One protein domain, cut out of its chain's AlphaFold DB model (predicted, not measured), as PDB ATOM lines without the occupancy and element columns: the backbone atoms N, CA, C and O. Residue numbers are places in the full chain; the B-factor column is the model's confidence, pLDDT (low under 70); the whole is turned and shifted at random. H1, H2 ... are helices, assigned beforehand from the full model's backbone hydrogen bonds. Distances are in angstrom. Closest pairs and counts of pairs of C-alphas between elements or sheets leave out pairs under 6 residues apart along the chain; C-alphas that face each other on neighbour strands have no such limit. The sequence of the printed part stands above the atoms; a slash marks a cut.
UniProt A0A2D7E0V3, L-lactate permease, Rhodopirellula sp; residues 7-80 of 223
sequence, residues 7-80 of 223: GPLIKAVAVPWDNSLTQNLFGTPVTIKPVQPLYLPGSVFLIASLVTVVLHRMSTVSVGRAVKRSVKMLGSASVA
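Overview. This is residues 7 to 80 of the 223 residues of the protein "L-lactate permease" of Rhodopirellula sp (UniProt A0A2D7E0V3). Two long helices, H3 and H4, make an open U, and a thin arm, residues 7 to 40, runs from H1 past H2, folds back near Gly 27 and leads into H3. The printed part has 74 residues with four named helices, H1 to H4 in order, and no named strand; the class is all helix. It is only just extended, close to loose: the radius of gyration of the C-alphas is 17.2 A, with spans of 50 by 33 by 15 A.

Along the chain. Find C-alpha 7 at (224.537, 149.909, 198.761), where H1, residues 7 to 11, begins. H2 is residues 19 to 22. From C-alpha 41 at (220.634, 156.617, 209.196), H3 runs 21.0 A to residue 55. H4, residues 60 to 80, runs 31.2 A to C-alpha 80 at (207.853, 171.091, 214.464).

Arrangement. Look at Val 53 and Val 63: their C-alphas, 7.6 A apart, are the closest of H3 and H4, which are close but not clearly touching. These helices run opposite ways at a shallow tilt of 15 degrees. H1 and H2 touch no helix. Every O i to N i+4 pair is within hydrogen-bond range in H1 and H3, and 15 of 17 in H4; H2 is too short for one.

Size, cuts and confidence. The C-alphas farthest apart, of Gly 27 and Arg 57, lie 51.8 A from each other. The printed part has no cut; the link from H2 to H3 is long. Residues 7 to 35 have pLDDT under 70.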
ATOM      1  N   GLY A   7     225.687 149.109 199.193       62.16
ATOM      2  CA  GLY A   7     224.537 149.909 198.761       62.16
ATOM      3  C   GLY A   7     223.351 149.094 198.223       62.16
ATOM      4  O   GLY A   7     222.232 149.368 198.650       62.16
ATOM      5  N   PRO A   8     223.550 148.096 197.342       69.50
ATOM      6  CA  PRO A   8     222.464 147.266 196.822       69.50
ATOM      7  C   PRO A   8     221.803 146.404 197.907       69.50
ATOM      8  O   PRO A   8     220.580 146.351 197.978       69.50
ATOM      9  N   LEU A   9     222.592 145.796 198.801       64.81
ATOM     10  CA  LEU A   9     222.094 144.931 199.881       64.81
ATOM     11  C   LEU A   9     221.258 145.706 200.908       64.81
ATOM     12  O   LEU A   9     220.213 145.245 201.352       64.81
ATOM     13  N   ILE A  10     221.700 146.914 201.255       66.06
ATOM     14  CA  ILE A  10     221.036 147.781 202.236       66.06
ATOM     15  C   ILE A  10     219.730 148.373 201.670       66.06
ATOM     16  O   ILE A  10     218.786 148.632 202.415       66.06
ATOM     17  N   LYS A  11     219.655 148.565 200.346       66.38
ATOM     18  CA  LYS A  11     218.475 149.092 199.640       66.38
ATOM     19  C   LYS A  11     217.466 148.018 199.218       66.38
ATOM     20  O   LYS A  11     216.378 148.376 198.779       66.38
ATOM     21  N   ALA A  12     217.813 146.734 199.347       64.88
ATOM     22  CA  ALA A  12     216.973 145.613 198.925       64.88
ATOM     23  C   ALA A  12     215.689 145.461 199.762       64.88
ATOM     24  O   ALA A  12     214.696 144.934 199.272       64.88
ATOM     25  N   VAL A  13     215.690 145.940 201.010       67.19
ATOM     26  CA  VAL A  13     214.498 145.953 201.866       67.19
ATOM     27  C   VAL A  13     213.786 147.292 201.682       67.19
ATOM     28  O   VAL A  13     214.283 148.314 202.155       67.19
ATOM     29  N   ALA A  14     212.638 147.288 201.004       64.88
ATOM     30  CA  ALA A  14     211.807 148.465 200.753       64.88
ATOM     31  C   ALA A  14     210.353 148.213 201.201       64.88
ATOM     32  O   ALA A  14     209.824 147.122 201.018       64.88
ATOM     33  N   VAL A  15     209.719 149.208 201.823       66.19
ATOM     34  CA  VAL A  15     208.345 149.145 202.344       66.19
ATOM     35  C   VAL A  15     207.585 150.406 201.911       66.19
ATOM     36  O   VAL A  15     208.010 151.500 202.284       66.19
ATOM     37  N   PRO A  16     206.459 150.317 201.182       58.28
ATOM     38  CA  PRO A  16     205.833 149.113 200.633       58.28
ATOM     39  C   PRO A  16     206.707 148.441 199.568       58.28
ATOM     40  O   PRO A  16     207.508 149.097 198.908       58.28
ATOM     41  N   TRP A  17     206.543 147.128 199.407       57.31
ATOM     42  CA  TRP A  17     207.238 146.358 198.368       57.31
ATOM     43  C   TRP A  17     206.711 146.656 196.957       57.31
ATOM     44  O   TRP A  17     207.415 146.416 195.981       57.31
ATOM     45  N   ASP A  18     205.490 147.189 196.860       61.53
ATOM     46  CA  ASP A  18     204.852 147.572 195.606       61.53
ATOM     47  C   ASP A  18     204.779 149.100 195.470       61.53
ATOM     48  O   ASP A  18     204.186 149.795 196.300       61.53
ATOM     49  N   ASN A  19     205.374 149.617 194.396       61.31
ATOM     50  CA  ASN A  19     205.375 151.041 194.074       61.31
ATOM     51  C   ASN A  19     204.012 151.520 193.548       61.31
ATOM     52  O   ASN A  19     203.736 152.717 193.626       61.31
ATOM     53  N   SER A  20     203.147 150.621 193.062       60.62
ATOM     54  CA  SER A  20     201.828 150.968 192.512       60.62
ATOM     55  C   SER A  20     200.910 151.640 193.547       60.62
ATOM     56  O   SER A  20     200.173 152.563 193.218       60.62
ATOM     57  N   LEU A  21     201.040 151.260 194.825       59.91
ATOM     58  CA  LEU A  21     200.266 151.793 195.955       59.91
ATOM     59  C   LEU A  21     200.675 153.214 196.376       59.91
ATOM     60  O   LEU A  21     200.004 153.838 197.196       59.91
ATOM     61  N   THR A  22     201.801 153.713 195.866       60.38
ATOM     62  CA  THR A  22     202.397 154.998 196.270       60.38
ATOM     63  C   THR A  22     202.489 156.009 195.131       60.38
ATOM     64  O   THR A  22     202.910 157.147 195.354       60.38
ATOM     65  N   GLN A  23     202.078 155.606 193.927       62.06
ATOM     66  CA  GLN A  23     201.955 156.454 192.746       62.06
ATOM     67  C   GLN A  23     200.554 157.069 192.680       62.06
ATOM     68  O   GLN A  23     199.572 156.446 193.072       62.06
ATOM     69  N   ASN A  24     200.458 158.289 192.152       64.88
ATOM     70  CA  ASN A  24     199.197 159.002 191.934       64.88
ATOM     71  C   ASN A  24     198.316 159.163 193.185       64.88
ATOM     72  O   ASN A  24     197.092 158.994 193.132       64.88
ATOM     73  N   LEU A  25     198.930 159.489 194.327       66.25
ATOM     74  CA  LEU A  25     198.198 159.662 195.581       66.25
ATOM     75  C   LEU A  25     197.125 160.741 195.424       66.25
ATOM     76  O   LEU A  25     197.413 161.879 195.047       66.25
ATOM     77  N   PHE A  26     195.876 160.365 195.700       68.00
ATOM     78  CA  PHE A  26     194.701 161.231 195.558       68.00
ATOM     79  C   PHE A  26     194.527 161.841 194.150       68.00
ATOM     80  O   PHE A  26     193.955 162.918 194.015       68.00
ATOM     81  N   GLY A  27     195.031 161.180 193.097       67.00
ATOM     82  CA  GLY A  27     194.956 161.681 191.718       67.00
ATOM     83  C   GLY A  27     195.940 162.815 191.400       67.00
ATOM     84  O   GLY A  27     195.842 163.430 190.342       67.00
ATOM     85  N   THR A  28     196.887 163.093 192.298       68.44
ATOM     86  CA  THR A  28     197.969 164.064 192.077       68.44
ATOM     87  C   THR A  28     199.216 163.362 191.530       68.44
ATOM     88  O   THR A  28     199.428 162.201 191.863       68.44
ATOM     89  N   PRO A  29     200.112 164.028 190.777       63.22
ATOM     90  CA  PRO A  29     201.377 163.431 190.316       63.22
ATOM     91  C   PRO A  29     202.383 163.131 191.453       63.22
ATOM     92  O   PRO A  29     203.521 162.729 191.201       63.22
ATOM     93  N   VAL A  30     201.995 163.329 192.718       60.56
ATOM     94  CA  VAL A  30     202.850 163.128 193.890       60.56
ATOM     95  C   VAL A  30     203.049 161.631 194.135       60.56
ATOM     96  O   VAL A  30     202.100 160.882 194.361       60.56
ATOM     97  N   THR A  31     204.311 161.203 194.115       64.88
ATOM     98  CA  THR A  31     204.720 159.818 194.378       64.88
ATOM     99  C   THR A  31     205.483 159.738 195.698       64.88
ATOM    100  O   THR A  31     206.487 160.433 195.876       64.88
ATOM    101  N   ILE A  32     205.053 158.872 196.621       64.75
ATOM    102  CA  ILE A  32     205.817 158.575 197.841       64.75
ATOM    103  C   ILE A  32     206.851 157.500 197.508       64.75
ATOM    104  O   ILE A  32     206.508 156.405 197.081       64.75
ATOM    105  N   LYS A  33     208.139 157.788 197.711       65.19
ATOM    106  CA  LYS A  33     209.177 156.763 197.540       65.19
ATOM    107  C   LYS A  33     209.041 155.694 198.633       65.19
ATOM    108  O   LYS A  33     208.844 156.065 199.794       65.19
ATOM    109  N   PRO A  34     209.198 154.399 198.307       67.06
ATOM    110  CA  PRO A  34     209.171 153.344 199.308       67.06
ATOM    111  C   PRO A  34     210.299 153.549 200.325       67.06
ATOM    112  O   PRO A  34     211.427 153.931 199.992       67.06
ATOM    113  N   VAL A  35     209.983 153.309 201.591       66.25
ATOM    114  CA  VAL A  35     210.899 153.462 202.717       66.25
ATOM    115  C   VAL A  35     211.898 152.317 202.680       66.25
ATOM    116  O   VAL A  35     211.496 151.161 202.712       66.25
ATOM    117  N   GLN A  36     213.193 152.622 202.641       78.38
ATOM    118  CA  GLN A  36     214.267 151.626 202.703       78.38
ATOM    119  C   GLN A  36     214.834 151.584 204.127       78.38
ATOM    120  O   GLN A  36     215.701 152.405 204.450       78.38
ATOM    121  N   PRO A  37     214.362 150.684 205.016       70.75
ATOM    122  CA  PRO A  37     214.627 150.782 206.446       70.75
ATOM    123  C   PRO A  37     216.112 150.723 206.768       70.75
ATOM    124  O   PRO A  37     216.577 151.544 207.546       70.75
ATOM    125  N   LEU A  38     216.877 149.827 206.136       72.88
ATOM    126  CA  LEU A  38     218.317 149.681 206.379       72.88
ATOM    127  C   LEU A  38     219.159 150.823 205.780       72.88
ATOM    128  O   LEU A  38     220.277 151.050 206.233       72.88
ATOM    129  N   TYR A  39     218.639 151.558 204.791       71.62
ATOM    130  CA  TYR A  39     219.340 152.692 204.172       71.62
ATOM    131  C   TYR A  39     219.170 153.999 204.962       71.62
ATOM    132  O   TYR A  39     219.904 154.965 204.753       71.62
ATOM    133  N   LEU A  40     218.215 154.040 205.891       78.44
ATOM    134  CA  LEU A  40     217.989 155.194 206.750       78.44
ATOM    135  C   LEU A  40     219.065 155.276 207.847       78.44
ATOM    136  O   LEU A  40     219.278 154.298 208.559       78.44
ATOM    137  N   PRO A  41     219.673 156.451 208.100       78.62
ATOM    138  CA  PRO A  41     220.634 156.617 209.196       78.62
ATOM    139  C   PRO A  41     220.106 156.139 210.559       78.62
ATOM    140  O   PRO A  41     220.859 155.611 211.373       78.62
ATOM    141  N   GLY A  42     218.797 156.280 210.799       81.81
ATOM    142  CA  GLY A  42     218.152 155.866 212.046       81.81
ATOM    143  C   GLY A  42     218.271 154.370 212.348       81.81
ATOM    144  O   GLY A  42     218.504 154.006 213.498       81.81
ATOM    145  N   SER A  43     218.168 153.495 211.346       82.31
ATOM    146  CA  SER A  43     218.305 152.047 211.564       82.31
ATOM    147  C   SER A  43     219.752 151.650 211.846       82.31
ATOM    148  O   SER A  43     219.994 150.815 212.715       82.31
ATOM    149  N   VAL A  44     220.720 152.312 211.203       83.88
ATOM    150  CA  VAL A  44     222.148 152.138 211.502       83.88
ATOM    151  C   VAL A  44     222.445 152.533 212.951       83.88
ATOM    152  O   VAL A  44     223.116 151.786 213.663       83.88
ATOM    153  N   PHE A  45     221.892 153.653 213.432       86.25
ATOM    154  CA  PHE A  45     222.029 154.054 214.836       86.25
ATOM    155  C   PHE A  45     221.343 153.087 215.804       86.25
ATOM    156  O   PHE A  45     221.896 152.813 216.870       86.25
ATOM    157  N   LEU A  46     220.186 152.524 215.443       87.88
ATOM    158  CA  LEU A  46     219.533 151.488 216.247       87.88
ATOM    159  C   LEU A  46     220.409 150.238 216.368       87.88
ATOM    160  O   LEU A  46     220.640 149.779 217.484       87.88
ATOM    161  N   ILE A  47     220.960 149.743 215.257       88.38
ATOM    162  CA  ILE A  47     221.868 148.587 215.260       88.38
ATOM    163  C   ILE A  47     223.111 148.891 216.102       88.38
ATOM    164  O   ILE A  47     223.454 148.109 216.985       88.38
ATOM    165  N   ALA A  48     223.748 150.046 215.896       89.25
ATOM    166  CA  ALA A  48     224.919 150.453 216.669       89.25
ATOM    167  C   ALA A  48     224.613 150.547 218.175       89.25
ATOM    168  O   ALA A  48     225.399 150.079 219.004       89.25
ATOM    169  N   SER A  49     223.450 151.090 218.546       90.25
ATOM    170  CA  SER A  49     223.026 151.153 219.947       90.25
ATOM    171  C   SER A  49     222.781 149.762 220.540       90.25
ATOM    172  O   SER A  49     223.219 149.497 221.657       90.25
ATOM    173  N   LEU A  50     222.171 148.844 219.782       91.19
ATOM    174  CA  LEU A  50     221.928 147.470 220.220       91.19
ATOM    175  C   LEU A  50     223.245 146.716 220.441       91.19
ATOM    176  O   LEU A  50     223.430 146.087 221.481       91.19
ATOM    177  N   VAL A  51     224.187 146.844 219.504       93.25
ATOM    178  CA  VAL A  51     225.541 146.290 219.635       93.25
ATOM    179  C   VAL A  51     226.230 146.853 220.879       93.25
ATOM    180  O   VAL A  51     226.813 146.099 221.653       93.25
ATOM    181  N   THR A  52     226.103 148.157 221.133       92.69
ATOM    182  CA  THR A  52     226.681 148.800 222.323       92.69
ATOM    183  C   THR A  52     226.097 148.237 223.621       92.69
ATOM    184  O   THR A  52     226.858 147.952 224.547       92.69
ATOM    185  N   VAL A  53     224.776 148.021 223.679       93.38
ATOM    186  CA  VAL A  53     224.085 147.421 224.835       93.38
ATOM    187  C   VAL A  53     224.603 146.013 225.125       93.38
ATOM    188  O   VAL A  53     224.854 145.690 226.288       93.38
ATOM    189  N   VAL A  54     224.796 145.199 224.081       93.38
ATOM    190  CA  VAL A  54     225.318 143.830 224.207       93.38
ATOM    191  C   VAL A  54     226.782 143.840 224.654       93.38
ATOM    192  O   VAL A  54     227.126 143.151 225.613       93.38
ATOM    193  N   LEU A  55     227.630 144.654 224.015       94.94
ATOM    194  CA  LEU A  55     229.061 144.741 224.328       94.94
ATOM    195  C   LEU A  55     229.320 145.220 225.760       94.94
ATOM    196  O   LEU A  55     230.162 144.658 226.453       94.94
ATOM    197  N   HIS A  56     228.569 146.222 226.223       93.75
ATOM    198  CA  HIS A  56     228.734 146.793 227.563       93.75
ATOM    199  C   HIS A  56     227.870 146.106 228.628       93.75
ATOM    200  O   HIS A  56     227.872 146.543 229.777       93.75
ATOM    201  N   ARG A  57     227.119 145.053 228.265       92.56
ATOM    202  CA  ARG A  57     226.223 144.300 229.164       92.56
ATOM    203  C   ARG A  57     225.338 145.218 230.016       92.56
ATOM    204  O   ARG A  57     225.228 145.065 231.232       92.56
ATOM    205  N   MET A  58     224.734 146.214 229.371       91.50
ATOM    206  CA  MET A  58     223.960 147.239 230.071       91.50
ATOM    207  C   MET A  58     222.688 146.649 230.691       91.50
ATOM    208  O   MET A  58     222.023 145.801 230.098       91.50
ATOM    209  N   SER A  59     222.303 147.139 231.872       93.62
ATOM    210  CA  SER A  59     221.071 146.694 232.526       93.62
ATOM    211  C   SER A  59     219.821 147.151 231.764       93.62
ATOM    212  O   SER A  59     219.736 148.283 231.277       93.62
ATOM    213  N   THR A  60     218.809 146.284 231.707       88.81
ATOM    214  CA  THR A  60     217.535 146.528 231.001       88.81
ATOM    215  C   THR A  60     216.818 147.787 231.495       88.81
ATOM    216  O   THR A  60     216.227 148.521 230.706       88.81
ATOM    217  N   VAL A  61     216.942 148.098 232.787       92.75
ATOM    218  CA  VAL A  61     216.389 149.312 233.406       92.75
ATOM    219  C   VAL A  61     217.058 150.583 232.868       92.75
ATOM    220  O   VAL A  61     216.393 151.602 232.664       92.75
ATOM    221  N   SER A  62     218.371 150.553 232.636       90.12
ATOM    222  CA  SER A  62     219.111 151.688 232.073       90.12
ATOM    223  C   SER A  62     218.788 151.883 230.593       90.12
ATOM    224  O   SER A  62     218.553 153.013 230.165       90.12
ATOM    225  N   VAL A  63     218.675 150.787 229.835       92.75
ATOM    226  CA  VAL A  63     218.253 150.819 228.425       92.75
ATOM    227  C   VAL A  63     216.832 151.371 228.295       92.75
ATOM    228  O   VAL A  63     216.603 152.295 227.519       92.75
ATOM    229  N   GLY A  64     215.887 150.891 229.111       92.44
ATOM    230  CA  GLY A  64     214.507 151.386 229.110       92.44
ATOM    231  C   GLY A  64     214.410 152.882 229.430       92.44
ATOM    232  O   GLY A  64     213.666 153.612 228.772       92.44
ATOM    233  N   ARG A  65     215.213 153.377 230.385       92.81
ATOM    234  CA  ARG A  65     215.315 154.819 230.674       92.81
ATOM    235  C   ARG A  65     215.861 155.613 229.488       92.81
ATOM    236  O   ARG A  65     215.309 156.671 229.179       92.81
ATOM    237  N   ALA A  66     216.900 155.112 228.821       90.81
ATOM    238  CA  ALA A  66     217.478 155.756 227.645       90.81
ATOM    239  C   ALA A  66     216.465 155.834 226.490       90.81
ATOM    240  O   ALA A  66     216.227 156.922 225.967       90.81
ATOM    241  N   VAL A  67     215.790 154.726 226.167       92.12
ATOM    242  CA  VAL A  67     214.755 154.686 225.119       92.12
ATOM    243  C   VAL A  67     213.620 155.656 225.437       92.12
ATOM    244  O   VAL A  67     213.255 156.468 224.589       92.12
ATOM    245  N   LYS A  68     213.100 155.647 226.673       93.69
ATOM    246  CA  LYS A  68     212.025 156.563 227.085       93.69
ATOM    247  C   LYS A  68     212.425 158.031 226.917       93.69
ATOM    248  O   LYS A  68     211.615 158.840 226.463       93.69
ATOM    249  N   ARG A  69     213.668 158.384 227.266       89.25
ATOM    250  CA  ARG A  69     214.185 159.748 227.097       89.25
ATOM    251  C   ARG A  69     214.280 160.128 225.619       89.25
ATOM    252  O   ARG A  69     213.814 161.206 225.257       89.25
ATOM    253  N   SER A  70     214.806 159.241 224.778       88.75
ATOM    254  CA  SER A  70     214.910 159.459 223.331       88.75
ATOM    255  C   SER A  70     213.541 159.627 222.669       88.75
ATOM    256  O   SER A  70     213.349 160.573 221.912       88.75
ATOM    257  N   VAL A  71     212.561 158.783 223.008       88.88
ATOM    258  CA  VAL A  71     211.184 158.892 222.492       88.88
ATOM    259  C   VAL A  71     210.543 160.218 222.901       88.88
ATOM    260  O   VAL A  71     209.908 160.873 222.076       88.88
ATOM    261  N   LYS A  72     210.747 160.668 224.147       87.50
ATOM    262  CA  LYS A  72     210.229 161.966 224.602       87.50
ATOM    263  C   LYS A  72     210.841 163.138 223.822       87.50
ATOM    264  O   LYS A  72     210.113 164.062 223.472       87.50
ATOM    265  N   MET A  73     212.142 163.087 223.525       81.12
ATOM    266  CA  MET A  73     212.816 164.114 222.712       81.12
ATOM    267  C   MET A  73     212.352 164.101 221.251       81.12
ATOM    268  O   MET A  73     212.178 165.157 220.646       81.12
ATOM    269  N   LEU A  74     212.116 162.912 220.688       85.50
ATOM    270  CA  LEU A  74     211.539 162.774 219.352       85.50
ATOM    271  C   LEU A  74     210.140 163.385 219.296       85.50
ATOM    272  O   LEU A  74     209.853 164.132 218.372       85.50
ATOM    273  N   GLY A  75     209.300 163.145 220.309       82.62
ATOM    274  CA  GLY A  75     207.947 163.698 220.375       82.62
ATOM    275  C   GLY A  75     207.907 165.220 220.226       82.62
ATOM    276  O   GLY A  75     207.131 165.730 219.423       82.62
ATOM    277  N   SER A  76     208.780 165.948 220.931       73.62
ATOM    278  CA  SER A  76     208.842 167.412 220.820       73.62
ATOM    279  C   SER A  76     209.356 167.891 219.458       73.62
ATOM    280  O   SER A  76     208.844 168.873 218.929       73.62
ATOM    281  N   ALA A  77     210.331 167.196 218.860       73.94
ATOM    282  CA  ALA A  77     210.857 167.547 217.538       73.94
ATOM    283  C   ALA A  77     209.855 167.244 216.406       73.94
ATOM    284  O   ALA A  77     209.757 167.996 215.436       73.94
ATOM    285  N   SER A  78     209.076 166.168 216.545       80.75
ATOM    286  CA  SER A  78     208.077 165.740 215.564       80.75
ATOM    287  C   SER A  78     206.975 166.771 215.349       80.75
ATOM    288  O   SER A  78     206.511 166.909 214.223       80.75
ATOM    289  N   VAL A  79     206.577 167.523 216.383       82.44
ATOM    290  CA  VAL A  79     205.563 168.583 216.240       82.44
ATOM    291  C   VAL A  79     206.040 169.660 215.266       82.44
ATOM    292  O   VAL A  79     205.300 170.035 214.363       82.44
ATOM    293  N   ALA A  80     207.291 170.110 215.390       75.69
ATOM    294  CA  ALA A  80     207.853 171.091 214.464       75.69
ATOM    295  C   ALA A  80     207.909 170.539 213.031       75.69
ATOM    296  O   ALA A  80     207.529 171.227 212.086       75.69
TER     297      ALA A  80